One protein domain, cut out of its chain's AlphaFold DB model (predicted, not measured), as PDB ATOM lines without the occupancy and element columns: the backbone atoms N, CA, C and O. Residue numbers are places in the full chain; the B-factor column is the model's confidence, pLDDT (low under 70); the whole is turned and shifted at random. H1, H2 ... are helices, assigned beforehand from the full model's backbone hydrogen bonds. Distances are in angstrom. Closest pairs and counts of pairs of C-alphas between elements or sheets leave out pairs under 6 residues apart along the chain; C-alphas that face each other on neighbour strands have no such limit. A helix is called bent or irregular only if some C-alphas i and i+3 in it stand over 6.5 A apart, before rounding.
ATOM      1  N   ASN A  31     -22.126 -41.277  26.802       71.25
ATOM      2  CA  ASN A  31     -22.334 -40.414  27.968       71.25
ATOM      3  C   ASN A  31     -21.085 -39.578  28.269       71.25
ATOM      4  O   ASN A  31     -21.195 -38.386  28.533       71.25
ATOM      5  N   VAL A  32     -19.900 -40.190  28.204       78.25
ATOM      6  CA  VAL A  32     -18.632 -39.483  28.418       78.25
ATOM      7  C   VAL A  32     -18.430 -38.402  27.357       78.25
ATOM      8  O   VAL A  32     -18.130 -37.269  27.714       78.25
ATOM      9  N   LEU A  33     -18.660 -38.705  26.078       81.88
ATOM     10  CA  LEU A  33     -18.550 -37.723  24.995       81.88
ATOM     11  C   LEU A  33     -19.535 -36.564  25.169       81.88
ATOM     12  O   LEU A  33     -19.136 -35.411  25.051       81.88
ATOM     13  N   LEU A  34     -20.795 -36.852  25.494       78.75
ATOM     14  CA  LEU A  34     -21.810 -35.825  25.725       78.75
ATOM     15  C   LEU A  34     -21.453 -34.921  26.911       78.75
ATOM     16  O   LEU A  34     -21.576 -33.703  26.806       78.75
ATOM     17  N   VAL A  35     -20.961 -35.496  28.012       79.81
ATOM     18  CA  VAL A  35     -20.495 -34.727  29.176       79.81
ATOM     19  C   VAL A  35     -19.268 -33.886  28.826       79.81
ATOM     20  O   VAL A  35     -19.213 -32.723  29.211       79.81
ATOM     21  N   ILE A  36     -18.309 -34.427  28.065       86.38
ATOM     22  CA  ILE A  36     -17.124 -33.682  27.610       86.38
ATOM     23  C   ILE A  36     -17.533 -32.502  26.727       86.38
ATOM     24  O   ILE A  36     -17.047 -31.394  26.934       86.38
ATOM     25  N   ILE A  37     -18.433 -32.718  25.766       87.56
ATOM     26  CA  ILE A  37     -18.932 -31.657  24.884       87.56
ATOM     27  C   ILE A  37     -19.629 -30.577  25.713       87.56
ATOM     28  O   ILE A  37     -19.325 -29.398  25.553       87.56
ATOM     29  N   ALA A  38     -20.514 -30.960  26.634       85.25
ATOM     30  CA  ALA A  38     -21.220 -29.998  27.472       85.25
ATOM     31  C   ALA A  38     -20.263 -29.227  28.405       85.25
ATOM     32  O   ALA A  38     -20.411 -28.019  28.580       85.25
ATOM     33  N   ALA A  39     -19.231 -29.888  28.937       86.88
ATOM     34  CA  ALA A  39     -18.185 -29.237  29.723       86.88
ATOM     35  C   ALA A  39     -17.359 -28.249  28.882       86.88
ATOM     36  O   ALA A  39     -17.095 -27.139  29.337       86.88
ATOM     37  N   LEU A  40     -16.995 -28.607  27.646       92.62
ATOM     38  CA  LEU A  40     -16.310 -27.705  26.717       92.62
ATOM     39  C   LEU A  40     -17.163 -26.460  26.436       92.62
ATOM     40  O   LEU A  40     -16.655 -25.342  26.501       92.62
ATOM     41  N   VAL A  41     -18.460 -26.649  26.171       92.19
ATOM     42  CA  VAL A  41     -19.409 -25.547  25.960       92.19
ATOM     43  C   VAL A  41     -19.453 -24.632  27.182       92.19
ATOM     44  O   VAL A  41     -19.382 -23.418  27.020       92.19
ATOM     45  N   LEU A  42     -19.493 -25.186  28.397       91.88
ATOM     46  CA  LEU A  42     -19.449 -24.383  29.619       91.88
ATOM     47  C   LEU A  42     -18.137 -23.627  29.801       91.88
ATOM     48  O   LEU A  42     -18.171 -22.494  30.263       91.88
ATOM     49  N   VAL A  43     -16.992 -24.210  29.441       93.94
ATOM     50  CA  VAL A  43     -15.702 -23.506  29.507       93.94
ATOM     51  C   VAL A  43     -15.693 -22.319  28.547       93.94
ATOM     52  O   VAL A  43     -15.307 -21.220  28.939       93.94
ATOM     53  N   VAL A  44     -16.158 -22.517  27.310       93.94
ATOM     54  CA  VAL A  44     -16.264 -21.439  26.315       93.94
ATOM     55  C   VAL A  44     -17.244 -20.365  26.784       93.94
ATOM     56  O   VAL A  44     -16.934 -19.179  26.701       93.94
ATOM     57  N   LEU A  45     -18.393 -20.768  27.328       93.69
ATOM     58  CA  LEU A  45     -19.388 -19.848  27.866       93.69
ATOM     59  C   LEU A  45     -18.835 -19.069  29.063       93.69
ATOM     60  O   LEU A  45     -18.941 -17.852  29.086       93.69
ATOM     61  N   ALA A  46     -18.186 -19.728  30.020       93.19
ATOM     62  CA  ALA A  46     -17.575 -19.075  31.174       93.19
ATOM     63  C   ALA A  46     -16.467 -18.099  30.758       93.19
ATOM     64  O   ALA A  46     -16.369 -17.011  31.321       93.19
ATOM     65  N   TRP A  47     -15.662 -18.451  29.752       95.00
ATOM     66  CA  TRP A  47     -14.677 -17.540  29.172       95.00
ATOM     67  C   TRP A  47     -15.348 -16.311  28.546       95.00
ATOM     68  O   TRP A  47     -14.958 -15.185  28.851       95.00
ATOM     69  N   PHE A  48     -16.400 -16.515  27.749       94.12
ATOM     70  CA  PHE A  48     -17.184 -15.430  27.161       94.12
ATOM     71  C   PHE A  48     -17.802 -14.528  28.241       94.12
ATOM     72  O   PHE A  48     -17.606 -13.314  28.218       94.12
ATOM     73  N   LEU A  49     -18.461 -15.103  29.251       91.94
ATOM     74  CA  LEU A  49     -19.044 -14.354  30.366       91.94
ATOM     75  C   LEU A  49     -17.980 -13.606  31.174       91.94
ATOM     76  O   LEU A  49     -18.182 -12.449  31.525       91.94
ATOM     77  N   SER A  50     -16.824 -14.222  31.421       92.56
ATOM     78  CA  SER A  50     -15.707 -13.555  32.092       92.56
ATOM     79  C   SER A  50     -15.158 -12.389  31.271       92.56
ATOM     80  O   SER A  50     -14.699 -11.416  31.864       92.56
ATOM     81  N   SER A  51     -15.168 -12.484  29.938       92.12
ATOM     82  CA  SER A  51     -14.732 -11.399  29.054       92.12
ATOM     83  C   SER A  51     -15.726 -10.234  29.015       92.12
ATOM     84  O   SER A  51     -15.307  -9.090  28.872       92.12
ATOM     85  N   SER A  52     -17.017 -10.518  29.215       89.31
ATOM     86  CA  SER A  52     -18.099  -9.528  29.171       89.31
ATOM     87  C   SER A  52     -18.367  -8.856  30.524       89.31
ATOM     88  O   SER A  52     -18.540  -7.644  30.579       89.31
ATOM     89  N   LEU A  53     -18.400  -9.623  31.621       87.50
ATOM     90  CA  LEU A  53     -18.728  -9.135  32.971       87.50
ATOM     91  C   LEU A  53     -17.483  -8.833  33.824       87.50
ATOM     92  O   LEU A  53     -17.566  -8.117  34.819       87.50
ATOM     93  N   GLY A  62     -21.682 -15.862  40.468       94.25
ATOM     94  CA  GLY A  62     -21.693 -17.324  40.501       94.25
ATOM     95  C   GLY A  62     -22.007 -17.870  41.889       94.25
ATOM     96  O   GLY A  62     -22.896 -18.705  42.030       94.25
ATOM     97  N   ILE A  63     -21.340 -17.356  42.926       96.19
ATOM     98  CA  ILE A  63     -21.598 -17.743  44.321       96.19
ATOM     99  C   ILE A  63     -23.038 -17.409  44.722       96.19
ATOM    100  O   ILE A  63     -23.711 -18.247  45.322       96.19
ATOM    101  N   LEU A  64     -23.538 -16.223  44.365       95.56
ATOM    102  CA  LEU A  64     -24.928 -15.848  44.638       95.56
ATOM    103  C   LEU A  64     -25.923 -16.763  43.910       95.56
ATOM    104  O   LEU A  64     -26.914 -17.181  44.506       95.56
ATOM    105  N   ALA A  65     -25.636 -17.142  42.664       96.75
ATOM    106  CA  ALA A  65     -26.471 -18.036  41.862       96.75
ATOM    107  C   ALA A  65     -26.507 -19.481  42.389       96.75
ATOM    108  O   ALA A  65     -27.469 -20.204  42.120       96.75
ATOM    109  N   LEU A  66     -25.527 -19.902  43.200       96.88
ATOM    110  CA  LEU A  66     -25.574 -21.204  43.873       96.88
ATOM    111  C   LEU A  66     -26.717 -21.301  44.891       96.88
ATOM    112  O   LEU A  66     -27.209 -22.403  45.129       96.88
ATOM    113  N   ILE A  67     -27.169 -20.185  45.473       97.38
ATOM    114  CA  ILE A  67     -28.265 -20.179  46.452       97.38
ATOM    115  C   ILE A  67     -29.571 -20.695  45.821       97.38
ATOM    116  O   ILE A  67     -30.042 -21.748  46.259       97.38
ATOM    117  N   PRO A  68     -30.151 -20.053  44.784       97.31
ATOM    118  CA  PRO A  68     -31.363 -20.565  44.147       97.31
ATOM    119  C   PRO A  68     -31.140 -21.937  43.503       97.31
ATOM    120  O   PRO A  68     -32.005 -22.805  43.614       97.31
ATOM    121  N   LEU A  69     -29.960 -22.186  42.916       97.50
ATOM    122  CA  LEU A  69     -29.637 -23.493  42.344       97.50
ATOM    123  C   LEU A  69     -29.730 -24.613  43.388       97.50
ATOM    124  O   LEU A  69     -30.320 -25.659  43.121       97.50
ATOM    125  N   SER A  70     -29.167 -24.399  44.579       97.25
ATOM    126  CA  SER A  70     -29.178 -25.393  45.654       97.25
ATOM    127  C   SER A  70     -30.598 -25.744  46.098       97.25
ATOM    128  O   SER A  70     -30.887 -26.915  46.338       97.25
ATOM    129  N   ILE A  71     -31.502 -24.759  46.122       97.62
ATOM    130  CA  ILE A  71     -32.918 -24.949  46.455       97.62
ATOM    131  C   ILE A  71     -33.603 -25.797  45.375       97.62
ATOM    132  O   ILE A  71     -34.282 -26.772  45.702       97.62
ATOM    133  N   CYS A  72     -33.389 -25.476  44.095       97.06
ATOM    134  CA  CYS A  72     -33.938 -26.248  42.979       97.06
ATOM    135  C   CYS A  72     -33.428 -27.694  42.981       97.06
ATOM    136  O   CYS A  72     -34.234 -28.622  42.917       97.06
ATOM    137  N   ILE A  73     -32.112 -27.902  43.111       96.62
ATOM    138  CA  ILE A  73     -31.522 -29.246  43.172       96.62
ATOM    139  C   ILE A  73     -32.069 -30.011  44.379       96.62
ATOM    140  O   ILE A  73     -32.437 -31.170  44.230       96.62
ATOM    141  N   ALA A  74     -32.178 -29.390  45.555       96.44
ATOM    142  CA  ALA A  74     -32.742 -30.052  46.730       96.44
ATOM    143  C   ALA A  74     -34.184 -30.528  46.486       96.44
ATOM    144  O   ALA A  74     -34.517 -31.659  46.837       96.44
ATOM    145  N   GLY A  75     -35.015 -29.705  45.838       96.31
ATOM    146  CA  GLY A  75     -36.375 -30.081  45.447       96.31
ATOM    147  C   GLY A  75     -36.411 -31.236  44.442       96.31
ATOM    148  O   GLY A  75     -37.166 -32.186  44.626       96.31
ATOM    149  N   LEU A  76     -35.553 -31.202  43.420       95.31
ATOM    150  CA  LEU A  76     -35.471 -32.267  42.414       95.31
ATOM    151  C   LEU A  76     -34.975 -33.581  43.016       95.31
ATOM    152  O   LEU A  76     -35.567 -34.623  42.768       95.31
ATOM    153  N   MET A  77     -33.958 -33.535  43.874       93.31
ATOM    154  CA  MET A  77     -33.445 -34.715  44.579       93.31
ATOM    155  C   MET A  77     -34.454 -35.267  45.596       93.31
ATOM    156  O   MET A  77     -34.469 -36.463  45.884       93.31
ATOM    157  N   TRP A  78     -35.335 -34.419  46.130       94.38
ATOM    158  CA  TRP A  78     -36.451 -34.845  46.977       94.38
ATOM    159  C   TRP A  78     -37.567 -35.564  46.205       94.38
ATOM    160  O   TRP A  78     -38.294 -36.366  46.799       94.38
ATOM    161  N   ILE A  79     -37.691 -35.313  44.901       90.25
ATOM    162  CA  ILE A  79     -38.581 -36.056  44.001       90.25
ATOM    163  C   ILE A  79     -37.893 -37.353  43.545       90.25
ATOM    164  O   ILE A  79     -38.468 -38.430  43.674       90.25
ATOM    165  N   ASP A  80     -36.634 -37.254  43.112       89.25
ATOM    166  CA  ASP A  80     -35.802 -38.348  42.582       89.25
ATOM    167  C   ASP A  80     -35.534 -39.472  43.599       89.25
ATOM    168  O   ASP A  80     -35.310 -40.619  43.235       89.25
ATOM    169  N   ARG A  81     -35.612 -39.201  44.909       88.38
ATOM    170  CA  ARG A  81     -35.401 -40.241  45.937       88.38
ATOM    171  C   ARG A  81     -36.354 -41.439  45.829       88.38
ATOM    172  O   ARG A  81     -36.058 -42.464  46.446       88.38
ATOM    173  N   TRP A  82     -37.501 -41.307  45.155       83.62
ATOM    174  CA  TRP A  82     -38.495 -42.385  45.019       83.62
ATOM    175  C   TRP A  82     -38.144 -43.390  43.930       83.62
ATOM    176  O   TRP A  82     -38.485 -44.560  44.084       83.62
ATOM    177  N   ASP A  83     -37.423 -42.950  42.903       81.81
ATOM    178  CA  ASP A  83     -36.840 -43.810  41.882       81.81
ATOM    179  C   ASP A  83     -35.525 -43.178  41.394       81.81
ATOM    180  O   ASP A  83     -35.556 -42.264  40.572       81.81
ATOM    181  N   PRO A  84     -34.370 -43.550  41.985       82.38
ATOM    182  CA  PRO A  84     -33.125 -42.820  41.764       82.38
ATOM    183  C   PRO A  84     -32.584 -42.945  40.337       82.38
ATOM    184  O   PRO A  84     -32.133 -44.014  39.909       82.38
ATOM    185  N   GLU A  85     -32.481 -41.811  39.651       84.00
ATOM    186  CA  GLU A  85     -31.956 -41.743  38.292       84.00
ATOM    187  C   GLU A  85     -30.417 -41.883  38.224       84.00
ATOM    188  O   GLU A  85     -29.663 -41.516  39.142       84.00
ATOM    189  N   PRO A  86     -29.859 -42.376  37.099       84.44
ATOM    190  CA  PRO A  86     -28.425 -42.482  36.931       84.44
ATOM    191  C   PRO A  86     -27.798 -41.086  36.861       84.44
ATOM    192  O   PRO A  86     -27.968 -40.344  35.893       84.44
ATOM    193  N   ARG A  87     -26.944 -40.781  37.844       86.19
ATOM    194  CA  ARG A  87     -26.219 -39.502  38.004       86.19
ATOM    195  C   ARG A  87     -25.631 -38.906  36.723       86.19
ATOM    196  O   ARG A  87     -25.622 -37.693  36.563       86.19
ATOM    197  N   GLY A  88     -25.127 -39.735  35.806       83.06
ATOM    198  CA  GLY A  88     -24.573 -39.257  34.534       83.06
ATOM    199  C   GLY A  88     -25.603 -38.556  33.638       83.06
ATOM    200  O   GLY A  88     -25.251 -37.612  32.939       83.06
ATOM    201  N   ALA A  89     -26.869 -38.983  33.670       85.31
ATOM    202  CA  ALA A  89     -27.945 -38.322  32.936       85.31
ATOM    203  C   ALA A  89     -28.386 -37.016  33.604       85.31
ATOM    204  O   ALA A  89     -28.620 -36.041  32.901       85.31
ATOM    205  N   LEU A  90     -28.405 -36.967  34.940       90.25
ATOM    206  CA  LEU A  90     -28.664 -35.731  35.686       90.25
ATOM    207  C   LEU A  90     -27.590 -34.671  35.408       90.25
ATOM    208  O   LEU A  90     -27.916 -33.514  35.151       90.25
ATOM    209  N   TRP A  91     -26.312 -35.069  35.384       90.31
ATOM    210  CA  TRP A  91     -25.222 -34.176  34.985       90.31
ATOM    211  C   TRP A  91     -25.361 -33.720  33.542       90.31
ATOM    212  O   TRP A  91     -25.227 -32.534  33.272       90.31
ATOM    213  N   PHE A  92     -25.665 -34.625  32.613       90.31
ATOM    214  CA  PHE A  92     -25.913 -34.231  31.229       90.31
ATOM    215  C   PHE A  92     -27.057 -33.213  31.119       90.31
ATOM    216  O   PHE A  92     -26.875 -32.183  30.476       90.31
ATOM    217  N   ALA A  93     -28.194 -33.467  31.774       93.31
ATOM    218  CA  ALA A  93     -29.341 -32.562  31.805       93.31
ATOM    219  C   ALA A  93     -28.935 -31.172  32.315       93.31
ATOM    220  O   ALA A  93     -29.166 -30.166  31.647       93.31
ATOM    221  N   PHE A  94     -28.252 -31.132  33.459       96.00
ATOM    222  CA  PHE A  94     -27.760 -29.895  34.050       96.00
ATOM    223  C   PHE A  94     -26.813 -29.131  33.117       96.00
ATOM    224  O   PHE A  94     -27.015 -27.945  32.868       96.00
ATOM    225  N   LEU A  95     -25.795 -29.804  32.572       94.44
ATOM    226  CA  LEU A  95     -24.793 -29.179  31.704       94.44
ATOM    227  C   LEU A  95     -25.400 -28.726  30.366       94.44
ATOM    228  O   LEU A  95     -24.990 -27.699  29.824       94.44
ATOM    229  N   TRP A  96     -26.390 -29.457  29.843       95.50
ATOM    230  CA  TRP A  96     -27.149 -29.041  28.665       95.50
ATOM    231  C   TRP A  96     -27.856 -27.713  28.925       95.50
ATOM    232  O   TRP A  96     -27.679 -26.771  28.157       95.50
ATOM    233  N   GLY A  97     -28.603 -27.627  30.027       96.81
ATOM    234  CA  GLY A  97     -29.302 -26.408  30.419       96.81
ATOM    235  C   GLY A  97     -28.355 -25.237  30.665       96.81
ATOM    236  O   GLY A  97     -28.529 -24.170  30.085       96.81
ATOM    237  N   ALA A  98     -27.321 -25.448  31.482       96.62
ATOM    238  CA  ALA A  98     -26.387 -24.399  31.893       96.62
ATOM    239  C   ALA A  98     -25.502 -23.878  30.753       96.62
ATOM    240  O   ALA A  98     -25.047 -22.735  30.806       96.62
ATOM    241  N   GLY A  99     -25.232 -24.713  29.747       95.50
ATOM    242  CA  GLY A  99     -24.350 -24.386  28.633       95.50
ATOM    243  C   GLY A  99     -25.094 -24.267  27.313       95.50
ATOM    244  O   GLY A  99     -25.271 -23.172  26.787       95.50
ATOM    245  N   ILE A 100     -25.503 -25.406  26.756       94.69
ATOM    246  CA  ILE A 100     -26.020 -25.505  25.384       94.69
ATOM    247  C   ILE A 100     -27.294 -24.675  25.209       94.69
ATOM    248  O   ILE A 100     -27.398 -23.936  24.232       94.69
ATOM    249  N   SER A 101     -28.238 -24.750  26.151       96.50
ATOM    250  CA  SER A 101     -29.483 -23.982  26.067       96.50
ATOM    251  C   SER A 101     -29.238 -22.473  26.140       96.50
ATOM    252  O   SER A 101     -29.841 -21.724  25.376       96.50
ATOM    253  N   VAL A 102     -28.306 -22.028  26.988       95.44
ATOM    254  CA  VAL A 102     -27.918 -20.612  27.091       95.44
ATOM    255  C   VAL A 102     -27.221 -20.141  25.819       95.44
ATOM    256  O   VAL A 102     -27.569 -19.097  25.282       95.44
ATOM    257  N   VAL A 103     -26.274 -20.918  25.291       94.44
ATOM    258  CA  VAL A 103     -25.593 -20.584  24.031       94.44
ATOM    259  C   VAL A 103     -26.594 -20.504  22.880       94.44
ATOM    260  O   VAL A 103     -26.530 -19.568  22.088       94.44
ATOM    261  N   ALA A 104     -27.553 -21.429  22.803       94.25
ATOM    262  CA  ALA A 104     -28.640 -21.351  21.833       94.25
ATOM    263  C   ALA A 104     -29.473 -20.071  22.006       94.25
ATOM    264  O   ALA A 104     -29.732 -19.400  21.012       94.25
ATOM    265  N   ALA A 105     -29.841 -19.694  23.234       93.12
ATOM    266  CA  ALA A 105     -30.570 -18.451  23.494       93.12
ATOM    267  C   ALA A 105     -29.777 -17.206  23.059       93.12
ATOM    268  O   ALA A 105     -30.318 -16.350  22.360       93.12
ATOM    269  N   LEU A 106     -28.482 -17.148  23.381       91.19
ATOM    270  CA  LEU A 106     -27.597 -16.041  23.010       91.19
ATOM    271  C   LEU A 106     -27.400 -15.925  21.493       91.19
ATOM    272  O   LEU A 106     -27.382 -14.820  20.959       91.19
ATOM    273  N   LEU A 107     -27.245 -17.053  20.793       92.31
ATOM    274  CA  LEU A 107     -27.000 -17.059  19.350       92.31
ATOM    275  C   LEU A 107     -28.274 -16.852  18.534       92.31
ATOM    276  O   LEU A 107     -28.227 -16.193  17.502       92.31
ATOM    277  N   LEU A 108     -29.397 -17.436  18.956       93.06
ATOM    278  CA  LEU A 108     -30.649 -17.405  18.197       93.06
ATOM    279  C   LEU A 108     -31.524 -16.198  18.542       93.06
ATOM    280  O   LEU A 108     -32.390 -15.842  17.742       93.06
ATOM    281  N   GLY A 109     -31.310 -15.560  19.696       90.62
ATOM    282  CA  GLY A 109     -32.193 -14.515  20.207       90.62
ATOM    283  C   GLY A 109     -32.397 -13.351  19.240       90.62
ATOM    284  O   GLY A 109     -33.538 -12.993  18.944       90.62
ATOM    285  N   SER A 110     -31.317 -12.817  18.662       88.56
ATOM    286  CA  SER A 110     -31.400 -11.699  17.711       88.56
ATOM    287  C   SER A 110     -32.149 -12.070  16.429       88.56
ATOM    288  O   SER A 110     -33.016 -11.316  15.993       88.56
ATOM    289  N   TYR A 111     -31.879 -13.251  15.862       92.12
ATOM    290  CA  TYR A 111     -32.539 -13.717  14.636       92.12
ATOM    291  C   TYR A 111     -34.042 -13.927  14.836       92.12
ATOM    292  O   TYR A 111     -34.850 -13.544  13.990       92.12
ATOM    293  N   VAL A 112     -34.432 -14.532  15.962       92.19
ATOM    294  CA  VAL A 112     -35.849 -14.763  16.271       92.19
ATOM    295  C   VAL A 112     -36.552 -13.446  16.595       92.19
ATOM    296  O   VAL A 112     -37.699 -13.270  16.187       92.19
ATOM    297  N   THR A 113     -35.870 -12.506  17.257       91.62
ATOM    298  CA  THR A 113     -36.411 -11.164  17.518       91.62
ATOM    299  C   THR A 113     -36.719 -10.446  16.210       91.62
ATOM    300  O   THR A 113     -37.837  -9.974  16.037       91.62
ATOM    301  N   GLU A 114     -35.782 -10.430  15.258       90.62
ATOM    302  CA  GLU A 114     -35.980  -9.804  13.946       90.62
ATOM    303  C   GLU A 114     -37.170 -10.420  13.193       90.62
ATOM    304  O   GLU A 114     -38.041  -9.700  12.699       90.62
ATOM    305  N   LEU A 115     -37.269 -11.754  13.176       91.75
ATOM    306  CA  LEU A 115     -38.375 -12.455  12.525       91.75
ATOM    307  C   LEU A 115     -39.734 -12.124  13.163       91.75
ATOM    308  O   LEU A 115     -40.710 -11.878  12.449       91.75
ATOM    309  N   LEU A 116     -39.813 -12.095  14.497       90.50
ATOM    310  CA  LEU A 116     -41.044 -11.731  15.201       90.50
ATOM    311  C   LEU A 116     -41.388 -10.252  15.018       90.50
ATOM    312  O   LEU A 116     -42.565  -9.938  14.878       90.50
ATOM    313  N   SER A 117     -40.406  -9.351  14.976       90.62
ATOM    314  CA  SER A 117     -40.640  -7.926  14.717       90.62
ATOM    315  C   SER A 117     -41.218  -7.675  13.324       90.62
ATOM    316  O   SER A 117     -42.065  -6.797  13.172       90.62
ATOM    317  N   LEU A 118     -40.841  -8.475  12.322       90.06
ATOM    318  CA  LEU A 118     -41.465  -8.430  10.995       90.06
ATOM    319  C   LEU A 118     -42.912  -8.945  11.017       90.06
ATOM    320  O   LEU A 118     -43.783  -8.373  10.362       90.06
ATOM    321  N   ALA A 119     -43.181 -10.015  11.770       90.75
ATOM    322  CA  ALA A 119     -44.513 -10.611  11.868       90.75
ATOM    323  C   ALA A 119     -45.484  -9.789  12.741       90.75
ATOM    324  O   ALA A 119     -46.683  -9.747  12.462       90.75
ATOM    325  N   LEU A 120     -44.978  -9.126  13.784       89.88
ATOM    326  CA  LEU A 120     -45.728  -8.312  14.744       89.88
ATOM    327  C   LEU A 120     -45.315  -6.837  14.637       89.88
ATOM    328  O   LEU A 120     -44.963  -6.207  15.631       89.88
ATOM    329  N   ALA A 121     -45.400  -6.266  13.434       84.62
ATOM    330  CA  ALA A 121     -44.911  -4.915  13.130       84.62
ATOM    331  C   ALA A 121     -45.504  -3.778  13.997       84.62
ATOM    332  O   ALA A 121     -44.934  -2.694  14.066       84.62
ATOM    333  N   SER A 122     -46.649  -3.999  14.653       90.06
ATOM    334  CA  SER A 122     -47.281  -3.041  15.573       90.06
ATOM    335  C   SER A 122     -46.825  -3.167  17.032       90.06
ATOM    336  O   SER A 122     -47.239  -2.361  17.865       90.06
ATOM    337  N   THR A 123     -46.010  -4.169  17.363       89.69
ATOM    338  CA  THR A 123     -45.535  -4.440  18.727       89.69
ATOM    339  C   THR A 123     -44.073  -4.020  18.856       89.69
ATOM    340  O   THR A 123     -43.267  -4.298  17.971       89.69
ATOM    341  N   SER A 124     -43.709  -3.350  19.952       89.12
ATOM    342  CA  SER A 124     -42.322  -2.932  20.175       89.12
ATOM    343  C   SER A 124     -41.392  -4.129  20.405       89.12
ATOM    344  O   SER A 124     -41.775  -5.130  21.016       89.12
ATOM    345  N   SER A 125     -40.137  -3.999  19.965       85.62
ATOM    346  CA  SER A 125     -39.065  -4.970  20.237       85.62
ATOM    347  C   SER A 125     -38.877  -5.229  21.730       85.62
ATOM    348  O   SER A 125     -38.614  -6.358  22.130       85.62
ATOM    349  N   ASP A 126     -39.091  -4.199  22.548       87.31
ATOM    350  CA  ASP A 126     -38.932  -4.242  24.006       87.31
ATOM    351  C   ASP A 126     -39.994  -5.114  24.690       87.31
ATOM    352  O   ASP A 126     -39.804  -5.557  25.819       87.31
ATOM    353  N   VAL A 127     -41.108  -5.388  24.002       90.44
ATOM    354  CA  VAL A 127     -42.108  -6.377  24.423       90.44
ATOM    355  C   VAL A 127     -41.829  -7.720  23.754       90.44
ATOM    356  O   VAL A 127     -41.840  -8.751  24.419       90.44
ATOM    357  N   ILE A 128     -41.543  -7.723  22.449       90.00
ATOM    358  CA  ILE A 128     -41.304  -8.948  21.676       90.00
ATOM    359  C   ILE A 128     -40.160  -9.776  22.269       90.00
ATOM    360  O   ILE A 128     -40.336 -10.978  22.459       90.00
ATOM    361  N   GLY A 129     -39.018  -9.152  22.564       89.62
ATOM    362  CA  GLY A 129     -37.825  -9.827  23.073       89.62
ATOM    363  C   GLY A 129     -38.103 -10.567  24.387       89.62
ATOM    364  O   GLY A 129     -38.130 -11.796  24.390       89.62
ATOM    365  N   PRO A 130     -38.382  -9.849  25.489       89.25
ATOM    366  CA  PRO A 130     -38.548 -10.458  26.809       89.25
ATOM    367  C   PRO A 130     -39.805 -11.324  26.965       89.25
ATOM    368  O   PRO A 130     -39.791 -12.283  27.728       89.25
ATOM    369  N   VAL A 131     -40.908 -10.989  26.284       91.88
ATOM    370  CA  VAL A 131     -42.211 -11.635  26.541       91.88
ATOM    371  C   VAL A 131     -42.480 -12.806  25.604       91.88
ATOM    372  O   VAL A 131     -43.158 -13.755  25.992       91.88
ATOM    373  N   LEU A 132     -41.982 -12.755  24.366       91.56
ATOM    374  CA  LEU A 132     -42.293 -13.765  23.353       91.56
ATOM    375  C   LEU A 132     -41.052 -14.527  22.916       91.56
ATOM    376  O   LEU A 132     -41.013 -15.753  23.006       91.56
ATOM    377  N   GLN A 133     -40.043 -13.808  22.433       93.69
ATOM    378  CA  GLN A 133     -38.867 -14.418  21.838       93.69
ATOM    379  C   GLN A 133     -38.060 -15.193  22.875       93.69
ATOM    380  O   GLN A 133     -37.718 -16.347  22.606       93.69
ATOM    381  N   ALA A 134     -37.741 -14.575  24.014       92.12
ATOM    382  CA  ALA A 134     -36.924 -15.193  25.049       92.12
ATOM    383  C   ALA A 134     -37.573 -16.496  25.547       92.12
ATOM    384  O   ALA A 134     -36.980 -17.549  25.296       92.12
ATOM    385  N   PRO A 135     -38.831 -16.511  26.044       92.81
ATOM    386  CA  PRO A 135     -39.471 -17.755  26.471       92.81
ATOM    387  C   PRO A 135     -39.521 -18.818  25.370       92.81
ATOM    388  O   PRO A 135     -39.260 -19.989  25.622       92.81
ATOM    389  N   LEU A 136     -39.811 -18.428  24.124       94.31
ATOM    390  CA  LEU A 136     -39.892 -19.378  23.016       94.31
ATOM    391  C   LEU A 136     -38.550 -20.069  22.748       94.31
ATOM    392  O   LEU A 136     -38.490 -21.295  22.653       94.31
ATOM    393  N   VAL A 137     -37.475 -19.291  22.602       95.25
ATOM    394  CA  VAL A 137     -36.148 -19.836  22.290       95.25
ATOM    395  C   VAL A 137     -35.622 -20.653  23.461       95.25
ATOM    396  O   VAL A 137     -35.082 -21.740  23.255       95.25
ATOM    397  N   GLU A 138     -35.821 -20.170  24.681       95.50
ATOM    398  CA  GLU A 138     -35.379 -20.842  25.895       95.50
ATOM    399  C   GLU A 138     -36.084 -22.180  26.095       95.50
ATOM    400  O   GLU A 138     -35.417 -23.194  26.312       95.50
ATOM    401  N   GLU A 139     -37.414 -22.227  25.994       96.31
ATOM    402  CA  GLU A 139     -38.170 -23.471  26.168       96.31
ATOM    403  C   GLU A 139     -37.840 -24.497  25.081       96.31
ATOM    404  O   GLU A 139     -37.670 -25.680  25.382       96.31
ATOM    405  N   ILE A 140     -37.651 -24.064  23.830       95.94
ATOM    406  CA  ILE A 140     -37.212 -24.963  22.755       95.94
ATOM    407  C   ILE A 140     -35.806 -25.494  23.051       95.94
ATOM    408  O   ILE A 140     -35.571 -26.702  22.981       95.94
ATOM    409  N   ALA A 141     -34.868 -24.621  23.415       95.88
ATOM    410  CA  ALA A 141     -33.484 -25.007  23.666       95.88
ATOM    411  C   ALA A 141     -33.341 -25.936  24.884       95.88
ATOM    412  O   ALA A 141     -32.511 -26.854  24.872       95.88
ATOM    413  N   LYS A 142     -34.148 -25.733  25.932       96.06
ATOM    414  CA  LYS A 142     -34.240 -26.629  27.095       96.06
ATOM    415  C   LYS A 142     -34.917 -27.949  26.715       96.06
ATOM    416  O   LYS A 142     -34.383 -29.026  26.990       96.06
ATOM    417  N   GLY A 143     -36.042 -27.877  26.006       94.25
ATOM    418  CA  GLY A 143     -36.804 -29.034  25.543       94.25
ATOM    419  C   GLY A 143     -35.988 -29.974  24.656       94.25
ATOM    420  O   GLY A 143     -36.104 -31.191  24.791       94.25
ATOM    421  N   LEU A 144     -35.090 -29.442  23.819       94.00
ATOM    422  CA  LEU A 144     -34.163 -30.251  23.022       94.00
ATOM    423  C   LEU A 144     -33.240 -31.124  23.885       94.00
ATOM    424  O   LEU A 144     -32.965 -32.259  23.507       94.00
ATOM    425  N   GLY A 145     -32.809 -30.651  25.055       90.31
ATOM    426  CA  GLY A 145     -31.983 -31.443  25.972       90.31
ATOM    427  C   GLY A 145     -32.738 -32.630  26.549       90.31
ATOM    428  O   GLY A 145     -32.239 -33.758  26.554       90.31
ATOM    429  N   VAL A 146     -33.987 -32.390  26.955       91.00
ATOM    430  CA  VAL A 146     -34.901 -33.448  27.403       91.00
ATOM    431  C   VAL A 146     -35.171 -34.428  26.265       91.00
ATOM    432  O   VAL A 146     -35.119 -35.639  26.459       91.00
ATOM    433  N   LEU A 147     -35.390 -33.925  25.052       89.31
ATOM    434  CA  LEU A 147     -35.660 -34.741  23.876       89.31
ATOM    435  C   LEU A 147     -34.472 -35.651  23.529       89.31
ATOM    436  O   LEU A 147     -34.664 -36.838  23.266       89.31
ATOM    437  N   VAL A 148     -33.242 -35.131  23.592       87.31
ATOM    438  CA  VAL A 148     -32.009 -35.918  23.419       87.31
ATOM    439  C   VAL A 148     -31.918 -37.028  24.468       87.31
ATOM    440  O   VAL A 148     -31.609 -38.168  24.111       87.31
ATOM    441  N   LEU A 149     -32.240 -36.740  25.734       83.69
ATOM    442  CA  LEU A 149     -32.300 -37.756  26.788       83.69
ATOM    443  C   LEU A 149     -33.352 -38.823  26.484       83.69
ATOM    444  O   LEU A 149     -33.015 -40.004  26.476       83.69
ATOM    445  N   VAL A 150     -34.583 -38.425  26.156       82.38
ATOM    446  CA  VAL A 150     -35.681 -39.341  25.810       82.38
ATOM    447  C   VAL A 150     -35.291 -40.255  24.653       82.38
ATOM    448  O   VAL A 150     -35.445 -41.470  24.752       82.38
ATOM    449  N   PHE A 151     -34.749 -39.713  23.562       78.56
ATOM    450  CA  PHE A 151     -34.364 -40.524  22.406       78.56
ATOM    451  C   PHE A 151     -33.164 -41.427  22.689       78.56
ATOM    452  O   PHE A 151     -33.168 -42.584  22.266       78.56
ATOM    453  N   SER A 152     -32.159 -40.940  23.419       71.44
ATOM    454  CA  SER A 152     -30.975 -41.735  23.757       71.44
ATOM    455  C   SER A 152     -31.254 -42.798  24.824       71.44
ATOM    456  O   SER A 152     -30.509 -43.776  24.905       71.44
ATOM    457  N   ARG A 153     -32.275 -42.605  25.666       66.44
ATOM    458  CA  ARG A 153     -32.578 -43.437  26.840       66.44
ATOM    459  C   ARG A 153     -33.987 -44.021  26.801       66.44
ATOM    460  O   ARG A 153     -34.499 -44.386  27.849       66.44
ATOM    461  N   ARG A 154     -34.596 -44.198  25.621       62.94
ATOM    462  CA  ARG A 154     -35.955 -44.768  25.488       62.94
ATOM    463  C   ARG A 154     -36.199 -46.071  26.260       62.94
ATOM    464  O   ARG A 154     -37.348 -46.399  26.508       62.94
ATOM    465  N   SER A 155     -35.148 -46.817  26.598       57.75
ATOM    466  CA  SER A 155     -35.229 -48.055  27.379       57.75
ATOM    467  C   SER A 155     -35.135 -47.885  28.906       57.75
ATOM    468  O   SER A 155     -35.082 -48.905  29.576       57.75
ATOM    469  N   HIS A 156     -34.996 -46.660  29.428       56.25
ATOM    470  CA  HIS A 156     -34.859 -46.325  30.861       56.25
ATOM    471  C   HIS A 156     -35.832 -45.207  31.285       56.25
ATOM    472  O   HIS A 156     -35.596 -44.545  32.283       56.25
ATOM    473  N   PHE A 157     -36.841 -44.900  30.465       63.00
ATOM    474  CA  PHE A 157     -37.926 -44.013  30.885       63.00
ATOM    475  C   PHE A 157     -38.989 -44.904  31.515       63.00
ATOM    476  O   PHE A 157     -39.798 -45.499  30.796       63.00
ATOM    477  N   ASP A 158     -38.920 -45.027  32.833       62.47
ATOM    478  CA  ASP A 158     -39.745 -45.926  33.629       62.47
ATOM    479  C   ASP A 158     -41.015 -45.206  34.128       62.47
ATOM    480  O   ASP A 158     -42.042 -45.852  34.369       62.47
ATOM    481  N   GLY A 159     -41.037 -43.862  34.126       72.62
ATOM    482  CA  GLY A 159     -42.255 -43.089  34.379       72.62
ATOM    483  C   GLY A 159     -42.242 -41.602  33.978       72.62
ATOM    484  O   GLY A 159     -41.241 -41.045  33.536       72.62
ATOM    485  N   PRO A 160     -43.387 -40.900  34.126       78.62
ATOM    486  CA  PRO A 160     -43.470 -39.446  33.928       78.62
ATOM    487  C   PRO A 160     -42.632 -38.631  34.927       78.62
ATOM    488  O   PRO A 160     -42.285 -37.488  34.637       78.62
ATOM    489  N   VAL A 161     -42.332 -39.201  36.101       83.44
ATOM    490  CA  VAL A 161     -41.552 -38.555  37.171       83.44
ATOM    491  C   VAL A 161     -40.110 -38.321  36.722       83.44
ATOM    492  O   VAL A 161     -39.604 -37.213  36.880       83.44
ATOM    493  N   ASP A 162     -39.511 -39.295  36.045       84.12
ATOM    494  CA  ASP A 162     -38.202 -39.236  35.385       84.12
ATOM    495  C   ASP A 162     -38.107 -38.011  34.472       84.12
ATOM    496  O   ASP A 162     -37.182 -37.200  34.542       84.12
ATOM    497  N   GLY A 163     -39.142 -37.813  33.648       87.31
ATOM    498  CA  GLY A 163     -39.258 -36.661  32.760       87.31
ATOM    499  C   GLY A 163     -39.255 -35.330  33.511       87.31
ATOM    500  O   GLY A 163     -38.608 -34.386  33.059       87.31
ATOM    501  N   ILE A 164     -39.923 -35.260  34.667       90.62
ATOM    502  CA  ILE A 164     -39.937 -34.068  35.530       90.62
ATOM    503  C   ILE A 164     -38.549 -33.821  36.123       90.62
ATOM    504  O   ILE A 164     -38.090 -32.678  36.117       90.62
ATOM    505  N   VAL A 165     -37.859 -34.861  36.599       92.25
ATOM    506  CA  VAL A 165     -36.506 -34.731  37.158       92.25
ATOM    507  C   VAL A 165     -35.528 -34.274  36.074       92.25
ATOM    508  O   VAL A 165     -34.816 -33.292  36.277       92.25
ATOM    509  N   TYR A 166     -35.535 -34.892  34.890       92.38
ATOM    510  CA  TYR A 166     -34.662 -34.493  33.783       92.38
ATOM    511  C   TYR A 166     -34.957 -33.083  33.271       92.38
ATOM    512  O   TYR A 166     -34.029 -32.282  33.140       92.38
ATOM    513  N   ALA A 167     -36.224 -32.749  33.014       94.50
ATOM    514  CA  ALA A 167     -36.612 -31.404  32.590       94.50
ATOM    515  C   ALA A 167     -36.274 -30.360  33.659       94.50
ATOM    516  O   ALA A 167     -35.748 -29.293  33.340       94.50
ATOM    517  N   GLY A 168     -36.495 -30.695  34.929       96.62
ATOM    518  CA  GLY A 168     -36.127 -29.868  36.067       96.62
ATOM    519  C   GLY A 168     -34.623 -29.640  36.166       96.62
ATOM    520  O   GLY A 168     -34.203 -28.509  36.384       96.62
ATOM    521  N   MET A 169     -33.795 -30.666  35.945       97.31
ATOM    522  CA  MET A 169     -32.334 -30.527  35.946       97.31
ATOM    523  C   MET A 169     -31.837 -29.660  34.783       97.31
ATOM    524  O   MET A 169     -30.941 -28.840  34.990       97.31
ATOM    525  N   VAL A 170     -32.431 -29.785  33.586       97.44
ATOM    526  CA  VAL A 170     -32.154 -28.871  32.460       97.44
ATOM    527  C   VAL A 170     -32.544 -27.438  32.829       97.44
ATOM    528  O   VAL A 170     -31.742 -26.519  32.671       97.44
ATOM    529  N   GLY A 171     -33.746 -27.239  33.372       97.69
ATOM    530  CA  GLY A 171     -34.220 -25.927  33.812       97.69
ATOM    531  C   GLY A 171     -33.337 -25.308  34.897       97.69
ATOM    532  O   GLY A 171     -32.978 -24.140  34.797       97.69
ATOM    533  N   ALA A 172     -32.916 -26.094  35.889       98.12
ATOM    534  CA  ALA A 172     -32.035 -25.651  36.968       98.12
ATOM    535  C   ALA A 172     -30.653 -25.230  36.449       98.12
ATOM    536  O   ALA A 172     -30.105 -24.228  36.905       98.12
ATOM    537  N   GLY A 173     -30.104 -25.965  35.477       97.69
ATOM    538  CA  GLY A 173     -28.872 -25.579  34.795       97.69
ATOM    539  C   GLY A 173     -29.013 -24.248  34.062       97.69
ATOM    540  O   GLY A 173     -28.197 -23.353  34.261       97.69
ATOM    541  N   PHE A 174     -30.069 -24.095  33.261       97.81
ATOM    542  CA  PHE A 174     -30.334 -22.853  32.532       97.81
ATOM    543  C   PHE A 174     -30.475 -21.660  33.487       97.81
ATOM    544  O   PHE A 174     -29.751 -20.673  33.355       97.81
ATOM    545  N   ALA A 175     -31.321 -21.806  34.510       97.31
ATOM    546  CA  ALA A 175     -31.561 -20.778  35.516       97.31
ATOM    547  C   ALA A 175     -30.293 -20.407  36.299       97.31
ATOM    548  O   ALA A 175     -30.141 -19.264  36.717       97.31
ATOM    549  N   PHE A 176     -29.356 -21.339  36.509       97.88
ATOM    550  CA  PHE A 176     -28.084 -21.025  37.160       97.88
ATOM    551  C   PHE A 176     -27.283 -19.991  36.365       97.88
ATOM    552  O   PHE A 176     -26.893 -18.963  36.918       97.88
ATOM    553  N   THR A 177     -27.072 -20.228  35.071       96.44
ATOM    554  CA  THR A 177     -26.332 -19.292  34.216       96.44
ATOM    555  C   THR A 177     -27.108 -17.992  33.993       96.44
ATOM    556  O   THR A 177     -26.513 -16.916  33.979       96.44
ATOM    557  N   GLU A 178     -28.434 -18.068  33.879       95.25
ATOM    558  CA  GLU A 178     -29.304 -16.896  33.756       95.25
ATOM    559  C   GLU A 178     -29.219 -15.993  35.001       95.25
ATOM    560  O   GLU A 178     -29.018 -14.786  34.890       95.25
ATOM    561  N   ASN A 179     -29.251 -16.575  36.203       96.81
ATOM    562  CA  ASN A 179     -29.090 -15.832  37.453       96.81
ATOM    563  C   ASN A 179     -27.732 -15.122  37.536       96.81
ATOM    564  O   ASN A 179     -27.665 -13.985  37.996       96.81
ATOM    565  N   ILE A 180     -26.651 -15.751  37.056       95.81
ATOM    566  CA  ILE A 180     -25.332 -15.103  36.973       95.81
ATOM    567  C   ILE A 180     -25.402 -13.857  36.088       95.81
ATOM    568  O   ILE A 180     -24.870 -12.813  36.467       95.81
ATOM    569  N   LEU A 181     -26.058 -13.959  34.931       93.50
ATOM    570  CA  LEU A 181     -26.233 -12.843  34.004       93.50
ATOM    571  C   LEU A 181     -27.064 -11.718  34.623       93.50
ATOM    572  O   LEU A 181     -26.651 -10.563  34.541       93.50
ATOM    573  N   TYR A 182     -28.174 -12.033  35.296       92.06
ATOM    574  CA  TYR A 182     -29.000 -11.022  35.963       92.06
ATOM    575  C   TYR A 182     -28.268 -10.319  37.101       92.06
ATOM    576  O   TYR A 182     -28.303  -9.092  37.184       92.06
ATOM    577  N   PHE A 183     -27.585 -11.065  37.972       94.06
ATOM    578  CA  PHE A 183     -26.802 -10.465  39.054       94.06
ATOM    579  C   PHE A 183     -25.645  -9.630  38.508       94.06
ATOM    580  O   PHE A 183     -25.369  -8.553  39.032       94.06
ATOM    581  N   GLY A 184     -25.011 -10.093  37.431       92.81
ATOM    582  CA  GLY A 184     -23.967  -9.362  36.729       92.81
ATOM    583  C   GLY A 184     -24.463  -8.045  36.141       92.81
ATOM    584  O   GLY A 184     -23.868  -7.003  36.399       92.81
ATOM    585  N   ALA A 185     -25.579  -8.078  35.411       89.94
ATOM    586  CA  ALA A 185     -26.215  -6.884  34.863       89.94
ATOM    587  C   ALA A 185     -26.601  -5.898  35.978       89.94
ATOM    588  O   ALA A 185     -26.235  -4.728  35.924       89.94
ATOM    589  N   ALA A 186     -27.230  -6.386  37.051       90.12
ATOM    590  CA  ALA A 186     -27.590  -5.563  38.202       90.12
ATOM    591  C   ALA A 186     -26.368  -4.943  38.907       90.12
ATOM    592  O   ALA A 186     -26.441  -3.814  39.390       90.12
ATOM    593  N   ALA A 187     -25.238  -5.654  38.965       85.88
ATOM    594  CA  ALA A 187     -24.000  -5.124  39.530       85.88
ATOM    595  C   ALA A 187     -23.399  -4.000  38.669       85.88
ATOM    596  O   ALA A 187     -22.862  -3.040  39.223       85.88
ATOM    597  N   LEU A 188     -23.515  -4.097  37.340       84.62
ATOM    598  CA  LEU A 188     -23.062  -3.062  36.405       84.62
ATOM    599  C   LEU A 188     -23.962  -1.817  36.457       84.62
ATOM    600  O   LEU A 188     -23.446  -0.705  36.572       84.62
ATOM    601  N   ASP A 189     -25.284  -2.000  36.451       81.19
ATOM    602  CA  ASP A 189     -26.259  -0.899  36.452       81.19
ATOM    603  C   ASP A 189     -26.370  -0.199  37.816       81.19
ATOM    604  O   ASP A 189     -26.558   1.015  37.899       81.19
ATOM    605  N   GLY A 190     -26.240  -0.953  38.910       66.81
ATOM    606  CA  GLY A 190     -26.373  -0.449  40.279       66.81
ATOM    607  C   GLY A 190     -25.124   0.235  40.850       66.81
ATOM    608  O   GLY A 190     -25.135   0.606  42.024       66.81
TER     609      GLY A 190
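This is residues 31 to 53 and 62 to 190 of the 200 residues of an uncharacterized protein of Arthrobacter sp. Bz4 (UniProt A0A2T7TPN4). Two helices, H3a and H5, cross in the core; H1 packs on H3a from one side and H4 from the other, while H2 runs alongside H5. H3 bends sharply, and its short second arm, H3b, packs on the first part of H4 at one end of the domain, far from the core. The printed part has 152 residues with five named helices, H1 to H5 in order, and no named strand; the class is all helix. It is compact, with a radius of gyration of the C-alphas of 16.6 A, and spans 48 by 35 by 28 A.

H1, residues 31 to 53, touches H3a, residues 87 to 107, the same way at a steep tilt of 42 degrees; the closest C-alphas, of Leu 42 and Gly 99, are 5.0 A apart. H2, residues 62 to 80, has a kink of 34 degrees near residue 69. It touches H5, residues 160 to 189, opposite ways at a shallow tilt of 12 degrees, closest at the C-alphas of Gly 62 and Ile 180, 5.5 A. H3, residues 87 to 119, was assigned as one helix by its hydrogen bonds but is bent: C-alphas 107 and 110 are 7.1 A apart, and its arms H3a and H3b, residues 110 to 119, stand at a steep tilt of 60 degrees. H3a is itself irregular, with C-alphas 98 and 101 6.6 A apart. H3a touches H5 at a steep tilt of 46 degrees, the same way, with 40 pairs of C-alphas within 8 A; the closest, of Ala 98 and Gly 173, are 4.0 A apart. H4, residues 125 to 152, is only just irregular, with C-alphas 131 and 134 6.55 A apart. It touches H3a, closest at the C-alphas of Ser 101 and Ala 141, 4.8 A. H4 touches H3b with residues 125 to 137 alone, closest at the C-alphas of Thr 113 and Gly 129, 5.9 A. H4 and H5 form a helical hairpin. H1, H3a, H4 and H5 make a bundle, a group of helices packed together. Every O i to N i+4 pair is within hydrogen-bond range in H1, H3b and H5, against 13 of 15 in H2, 15 of 17 in H3a and 20 of 24 in H4.

H1 begins at C-alpha 31 (-22.334, -40.414, 27.968) and is 31.9 A long. H2 is 25.4 A and H3a 29.2 A. H4 is 37.8 A, from C-alpha 125 at (-39.065, -4.970, 20.237). H5 is 42.3 A and ends at C-alpha 189 (-26.259, -0.899, 36.452).

The two C-alphas farthest apart, of Ser 155 and Gly 190, are 50.1 A apart. Residues 54 to 61 are not printed; C-alphas 53 and 62 are 11.5 A apart across the cut. Of the links printed whole, H3 to H4 is tight, H2 to H3 and H4 to H5 are short. Residues 153 to 158 and residue 190 have a pLDDT under 70.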